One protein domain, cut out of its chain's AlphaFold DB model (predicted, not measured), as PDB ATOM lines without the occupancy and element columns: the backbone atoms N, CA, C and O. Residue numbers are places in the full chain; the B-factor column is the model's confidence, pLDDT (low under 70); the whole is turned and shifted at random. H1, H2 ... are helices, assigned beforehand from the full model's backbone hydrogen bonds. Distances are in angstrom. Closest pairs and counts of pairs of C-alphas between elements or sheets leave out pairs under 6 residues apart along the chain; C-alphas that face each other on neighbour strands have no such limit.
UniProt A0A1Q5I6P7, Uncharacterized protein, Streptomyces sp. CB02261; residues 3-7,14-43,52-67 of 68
ATOM      1  N   PHE A   3     -30.718 -55.264  17.060       81.69
ATOM      2  CA  PHE A   3     -31.615 -54.117  16.955       81.69
ATOM      3  C   PHE A   3     -32.787 -54.230  17.930       81.69
ATOM      4  O   PHE A   3     -32.990 -53.358  18.766       81.69
ATOM      5  N   VAL A   4     -33.496 -55.360  17.889       81.75
ATOM      6  CA  VAL A   4     -34.653 -55.617  18.756       81.75
ATOM      7  C   VAL A   4     -34.231 -55.746  20.217       81.75
ATOM      8  O   VAL A   4     -34.949 -55.290  21.097       81.75
ATOM      9  N   THR A   5     -33.062 -56.331  20.487       79.94
ATOM     10  CA  THR A   5     -32.566 -56.500  21.860       79.94
ATOM     11  C   THR A   5     -32.064 -55.199  22.479       79.94
ATOM     12  O   THR A   5     -32.124 -55.058  23.689       79.94
ATOM     13  N   ALA A   6     -31.546 -54.261  21.679       80.88
ATOM     14  CA  ALA A   6     -30.929 -53.039  22.197       80.88
ATOM     15  C   ALA A   6     -31.852 -51.811  22.166       80.88
ATOM     16  O   ALA A   6     -31.676 -50.910  22.977       80.88
ATOM     17  N   LEU A   7     -32.801 -51.750  21.227       79.31
ATOM     18  CA  LEU A   7     -33.728 -50.621  21.043       79.31
ATOM     19  C   LEU A   7     -35.196 -51.006  21.273       79.31
ATOM     20  O   LEU A   7     -36.070 -50.141  21.244       79.31
ATOM     21  N   HIS A  14     -44.371 -41.880  22.409       76.94
ATOM     22  CA  HIS A  14     -43.975 -40.620  23.042       76.94
ATOM     23  C   HIS A  14     -42.478 -40.291  22.888       76.94
ATOM     24  O   HIS A  14     -42.057 -39.221  23.316       76.94
ATOM     25  N   LYS A  15     -41.671 -41.182  22.289       81.81
ATOM     26  CA  LYS A  15     -40.224 -40.985  22.076       81.81
ATOM     27  C   LYS A  15     -39.728 -41.476  20.714       81.81
ATOM     28  O   LYS A  15     -38.561 -41.835  20.563       81.81
ATOM     29  N   THR A  16     -40.599 -41.490  19.707       85.44
ATOM     30  CA  THR A  16     -40.267 -41.983  18.363       85.44
ATOM     31  C   THR A  16     -39.040 -41.291  17.776       85.44
ATOM     32  O   THR A  16     -38.193 -41.954  17.186       85.44
ATOM     33  N   GLN A  17     -38.911 -39.975  17.973       86.19
ATOM     34  CA  GLN A  17     -37.772 -39.217  17.457       86.19
ATOM     35  C   GLN A  17     -36.455 -39.631  18.124       86.19
ATOM     36  O   GLN A  17     -35.508 -39.973  17.426       86.19
ATOM     37  N   GLU A  18     -36.411 -39.685  19.459       87.50
ATOM     38  CA  GLU A  18     -35.213 -40.104  20.204       87.50
ATOM     39  C   GLU A  18     -34.795 -41.535  19.842       87.50
ATOM     40  O   GLU A  18     -33.608 -41.835  19.708       87.50
ATOM     41  N   TRP A  19     -35.779 -42.412  19.637       89.00
ATOM     42  CA  TRP A  19     -35.553 -43.782  19.197       89.00
ATOM     43  C   TRP A  19     -34.939 -43.835  17.789       89.00
ATOM     44  O   TRP A  19     -33.945 -44.530  17.579       89.00
ATOM     45  N   MET A  20     -35.486 -43.074  16.830       89.38
ATOM     46  CA  MET A  20     -34.965 -43.007  15.456       89.38
ATOM     47  C   MET A  20     -33.562 -42.401  15.406       89.38
ATOM     48  O   MET A  20     -32.694 -42.907  14.688       89.38
ATOM     49  N   ASP A  21     -33.318 -41.352  16.188       91.19
ATOM     50  CA  ASP A  21     -32.011 -40.707  16.279       91.19
ATOM     51  C   ASP A  21     -30.973 -41.671  16.860       91.19
ATOM     52  O   ASP A  21     -29.856 -41.769  16.342       91.19
ATOM     53  N   LEU A  22     -31.333 -42.439  17.895       91.19
ATOM     54  CA  LEU A  22     -30.444 -43.447  18.469       91.19
ATOM     55  C   LEU A  22     -30.187 -44.600  17.490       91.19
ATOM     56  O   LEU A  22     -29.033 -44.981  17.297       91.19
ATOM     57  N   ALA A  23     -31.221 -45.110  16.817       90.81
ATOM     58  CA  ALA A  23     -31.082 -46.134  15.781       90.81
ATOM     59  C   ALA A  23     -30.132 -45.684  14.656       90.81
ATOM     60  O   ALA A  23     -29.238 -46.431  14.247       90.81
ATOM     61  N   THR A  24     -30.273 -44.434  14.211       92.94
ATOM     62  CA  THR A  24     -29.418 -43.824  13.185       92.94
ATOM     63  C   THR A  24     -27.974 -43.703  13.661       92.94
ATOM     64  O   THR A  24     -27.050 -44.068  12.933       92.94
ATOM     65  N   GLN A  25     -27.750 -43.250  14.898       93.50
ATOM     66  CA  GLN A  25     -26.404 -43.143  15.464       93.50
ATOM     67  C   GLN A  25     -25.726 -44.508  15.627       93.50
ATOM     68  O   GLN A  25     -24.528 -44.625  15.357       93.50
ATOM     69  N   VAL A  26     -26.470 -45.544  16.028       92.19
ATOM     70  CA  VAL A  26     -25.939 -46.910  16.100       92.19
ATOM     71  C   VAL A  26     -25.561 -47.406  14.704       92.19
ATOM     72  O   VAL A  26     -24.455 -47.909  14.527       92.19
ATOM     73  N   MET A  27     -26.407 -47.200  13.691       92.06
ATOM     74  CA  MET A  27     -26.071 -47.552  12.305       92.06
ATOM     75  C   MET A  27     -24.828 -46.812  11.801       92.06
ATOM     76  O   MET A  27     -23.928 -47.439  11.242       92.06
ATOM     77  N   ALA A  28     -24.724 -45.506  12.055       93.94
ATOM     78  CA  ALA A  28     -23.553 -44.712  11.689       93.94
ATOM     79  C   ALA A  28     -22.273 -45.225  12.368       93.94
ATOM     80  O   ALA A  28     -21.237 -45.353  11.713       93.94
ATOM     81  N   TYR A  29     -22.340 -45.576  13.657       92.50
ATOM     82  CA  TYR A  29     -21.220 -46.179  14.384       92.50
ATOM     83  C   TYR A  29     -20.812 -47.521  13.767       92.50
ATOM     84  O   TYR A  29     -19.625 -47.757  13.532       92.50
ATOM     85  N   ARG A  30     -21.786 -48.385  13.457       92.44
ATOM     86  CA  ARG A  30     -21.527 -49.698  12.857       92.44
ATOM     87  C   ARG A  30     -20.874 -49.585  11.483       92.44
ATOM     88  O   ARG A  30     -19.932 -50.321  11.227       92.44
ATOM     89  N   ILE A  31     -21.313 -48.646  10.644       92.94
ATOM     90  CA  ILE A  31     -20.689 -48.366   9.340       92.94
ATOM     91  C   ILE A  31     -19.270 -47.809   9.525       92.94
ATOM     92  O   ILE A  31     -18.342 -48.240   8.851       92.94
ATOM     93  N   THR A  32     -19.082 -46.879  10.467       92.31
ATOM     94  CA  THR A  32     -17.784 -46.222  10.704       92.31
ATOM     95  C   THR A  32     -16.706 -47.200  11.179       92.31
ATOM     96  O   THR A  32     -15.531 -47.022  10.862       92.31
ATOM     97  N   TYR A  33     -17.088 -48.214  11.957       89.81
ATOM     98  CA  TYR A  33     -16.158 -49.166  12.574       89.81
ATOM     99  C   TYR A  33     -16.322 -50.605  12.082       89.81
ATOM    100  O   TYR A  33     -15.837 -51.519  12.751       89.81
ATOM    101  N   ASP A  34     -17.003 -50.789  10.950       90.62
ATOM    102  CA  ASP A  34     -17.255 -52.083  10.305       90.62
ATOM    103  C   ASP A  34     -17.769 -53.165  11.277       90.62
ATOM    104  O   ASP A  34     -17.258 -54.279  11.390       90.62
ATOM    105  N   VAL A  35     -18.782 -52.807  12.069       90.62
ATOM    106  CA  VAL A  35     -19.364 -53.708  13.065       90.62
ATOM    107  C   VAL A  35     -20.361 -54.647  12.394       90.62
ATOM    108  O   VAL A  35     -21.500 -54.278  12.087       90.62
ATOM    109  N   THR A  36     -19.959 -55.904  12.251       88.12
ATOM    110  CA  THR A  36     -20.762 -56.983  11.651       88.12
ATOM    111  C   THR A  36     -21.461 -57.879  12.681       88.12
ATOM    112  O   THR A  36     -22.257 -58.741  12.313       88.12
ATOM    113  N   ASP A  37     -21.235 -57.643  13.977       88.75
ATOM    114  CA  ASP A  37     -21.803 -58.436  15.072       88.75
ATOM    115  C   ASP A  37     -23.344 -58.424  15.053       88.75
ATOM    116  O   ASP A  37     -23.977 -57.363  15.062       88.75
ATOM    117  N   GLN A  38     -23.959 -59.607  15.002       84.81
ATOM    118  CA  GLN A  38     -25.414 -59.770  14.890       84.81
ATOM    119  C   GLN A  38     -26.149 -59.745  16.242       84.81
ATOM    120  O   GLN A  38     -27.391 -59.692  16.278       84.81
ATOM    121  N   VAL A  39     -25.405 -59.807  17.346       86.50
ATOM    122  CA  VAL A  39     -25.904 -59.882  18.723       86.50
ATOM    123  C   VAL A  39     -25.652 -58.564  19.448       86.50
ATOM    124  O   VAL A  39     -26.588 -57.987  19.995       86.50
ATOM    125  N   LEU A  40     -24.425 -58.047  19.398       87.69
ATOM    126  CA  LEU A  40     -24.049 -56.793  20.042       87.69
ATOM    127  C   LEU A  40     -24.320 -55.604  19.116       87.69
ATOM    128  O   LEU A  40     -23.784 -55.513  18.011       87.69
ATOM    129  N   ALA A  41     -25.106 -54.637  19.596       88.12
ATOM    130  CA  ALA A  41     -25.464 -53.443  18.826       88.12
ATOM    131  C   ALA A  41     -24.235 -52.635  18.384       88.12
ATOM    132  O   ALA A  41     -24.163 -52.186  17.241       88.12
ATOM    133  N   LEU A  42     -23.245 -52.519  19.270       90.06
ATOM    134  CA  LEU A  42     -22.006 -51.768  19.052       90.06
ATOM    135  C   LEU A  42     -20.787 -52.678  18.821       90.06
ATOM    136  O   LEU A  42     -19.659 -52.189  18.734       90.06
ATOM    137  N   GLY A  43     -21.008 -53.991  18.694       89.06
ATOM    138  CA  GLY A  43     -19.930 -54.975  18.647       89.06
ATOM    139  C   GLY A  43     -19.183 -55.101  19.981       89.06
ATOM    140  O   GLY A  43     -19.651 -54.601  21.008       89.06
ATOM    141  N   ARG A  52     -11.424 -42.017  20.583       85.19
ATOM    142  CA  ARG A  52     -12.649 -41.567  19.899       85.19
ATOM    143  C   ARG A  52     -13.698 -42.676  19.776       85.19
ATOM    144  O   ARG A  52     -14.872 -42.422  20.038       85.19
ATOM    145  N   ARG A  53     -13.280 -43.890  19.396       87.62
ATOM    146  CA  ARG A  53     -14.176 -45.050  19.270       87.62
ATOM    147  C   ARG A  53     -14.720 -45.455  20.634       87.62
ATOM    148  O   ARG A  53     -15.913 -45.682  20.756       87.62
ATOM    149  N   ASP A  54     -13.866 -45.475  21.649       88.88
ATOM    150  CA  ASP A  54     -14.219 -45.802  23.029       88.88
ATOM    151  C   ASP A  54     -15.200 -44.786  23.643       88.88
ATOM    152  O   ASP A  54     -16.232 -45.164  24.197       88.88
ATOM    153  N   GLN A  55     -14.958 -43.482  23.465       89.81
ATOM    154  CA  GLN A  55     -15.906 -42.451  23.902       89.81
ATOM    155  C   GLN A  55     -17.264 -42.565  23.199       89.81
ATOM    156  O   GLN A  55     -18.299 -42.441  23.854       89.81
ATOM    157  N   TRP A  56     -17.278 -42.800  21.883       91.38
ATOM    158  CA  TRP A  56     -18.528 -42.950  21.138       91.38
ATOM    159  C   TRP A  56     -19.267 -44.231  21.539       91.38
ATOM    160  O   TRP A  56     -20.462 -44.179  21.828       91.38
ATOM    161  N   HIS A  57     -18.544 -45.344  21.666       91.44
ATOM    162  CA  HIS A  57     -19.077 -46.607  22.162       91.44
ATOM    163  C   HIS A  57     -19.749 -46.411  23.525       91.44
ATOM    164  O   HIS A  57     -20.923 -46.726  23.668       91.44
ATOM    165  N   ARG A  58     -19.063 -45.801  24.505       90.31
ATOM    166  CA  ARG A  58     -19.640 -45.523  25.833       90.31
ATOM    167  C   ARG A  58     -20.899 -44.658  25.777       90.31
ATOM    168  O   ARG A  58     -21.865 -44.971  26.467       90.31
ATOM    169  N   LYS A  59     -20.906 -43.591  24.966       91.62
ATOM    170  CA  LYS A  59     -22.085 -42.723  24.805       91.62
ATOM    171  C   LYS A  59     -23.291 -43.505  24.284       91.62
ATOM    172  O   LYS A  59     -24.375 -43.381  24.846       91.62
ATOM    173  N   LEU A  60     -23.095 -44.327  23.252       91.88
ATOM    174  CA  LEU A  60     -24.172 -45.144  22.694       91.88
ATOM    175  C   LEU A  60     -24.599 -46.262  23.647       91.88
ATOM    176  O   LEU A  60     -25.792 -46.497  23.775       91.88
ATOM    177  N   SER A  61     -23.672 -46.907  24.361       90.81
ATOM    178  CA  SER A  61     -24.015 -47.910  25.378       90.81
ATOM    179  C   SER A  61     -24.890 -47.317  26.481       90.81
ATOM    180  O   SER A  61     -25.899 -47.915  26.844       90.81
ATOM    181  N   ALA A  62     -24.538 -46.130  26.986       90.19
ATOM    182  CA  ALA A  62     -25.328 -45.436  27.999       90.19
ATOM    183  C   ALA A  62     -26.714 -45.046  27.465       90.19
ATOM    184  O   ALA A  62     -27.715 -45.274  28.139       90.19
ATOM    185  N   ALA A  63     -26.791 -44.530  26.234       88.12
ATOM    186  CA  ALA A  63     -28.069 -44.209  25.607       88.12
ATOM    187  C   ALA A  63     -28.951 -45.457  25.445       88.12
ATOM    188  O   ALA A  63     -30.113 -45.414  25.826       88.12
ATOM    189  N   LEU A  64     -28.393 -46.574  24.963       86.56
ATOM    190  CA  LEU A  64     -29.104 -47.845  24.781       86.56
ATOM    191  C   LEU A  64     -29.589 -48.448  26.106       86.56
ATOM    192  O   LEU A  64     -30.693 -48.975  26.153       86.56
ATOM    193  N   SER A  65     -28.826 -48.315  27.198       83.69
ATOM    194  CA  SER A  65     -29.279 -48.781  28.520       83.69
ATOM    195  C   SER A  65     -30.537 -48.071  29.034       83.69
ATOM    196  O   SER A  65     -31.209 -48.602  29.911       83.69
ATOM    197  N   GLY A  66     -30.886 -46.903  28.482       78.00
ATOM    198  CA  GLY A  66     -32.122 -46.192  28.813       78.00
ATOM    199  C   GLY A  66     -33.378 -46.726  28.113       78.00
ATOM    200  O   GLY A  66     -34.469 -46.241  28.408       78.00
ATOM    201  N   TRP A  67     -33.236 -47.681  27.188       73.81
ATOM    202  CA  TRP A  67     -34.333 -48.262  26.395       73.81
ATOM    203  C   TRP A  67     -34.604 -49.738  26.702       73.81
ATOM    204  O   TRP A  67     -35.464 -50.338  26.055       73.81
TER     205      TRP A  67
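Overview. This is residues 3 to 7, 14 to 43 and 52 to 67 of the 68 residues of an uncharacterized protein of Streptomyces sp. CB02261 (UniProt A0A1Q5I6P7). Two helices, H2 and H3, pack side by side and run opposite ways, while the short helix H1 and the loop of residues 33 to 43 lie to one side of this pair. The printed part has 51 residues with three named helices, H1, H2, H3 in chain order, and no named strand: all helix. It is compact, with a radius of gyration of the C-alphas of 10.5 A and spans of 31 by 22 by 16 A.

Along the chain. H1 is residues 3 to 7, 5.8 A long from C-alpha 3 at (-31.615, -54.117, 16.955). H2 is residues 16 to 32, 24.1 A. H3 is residues 52 to 65, 20.1 A, ending at C-alpha 65 at (-29.279, -48.781, 28.520).

Arrangement. H2 touches H3 with residues 22 to 29 alone, at a shallow tilt of 32 degrees, opposite ways; the closest C-alphas, of Val 26 and Leu 60, are 7.1 A apart. H1 and H3 only just touch, with 3 pairs of C-alphas within 8 A, H3 with residues 64 to 65 alone; the closest C-alphas, of Ala 6 and Leu 64, are 6.1 A apart. H1 and H2 are close but not clearly touching, the closest C-alphas, of Leu 7 and Trp 19, being 7.3 A apart. In H1, H2 and H3 every O i to N i+4 pair is within hydrogen-bond range.

Size, cuts and confidence. The C-alphas farthest apart, of His 14 and Asp 34, are 31.7 A apart. Residues 8 to 13 and 44 to 51 are not printed; the gaps between C-alphas are 14.5 A and 15.3 A. No printed residue is under 70 in pLDDT.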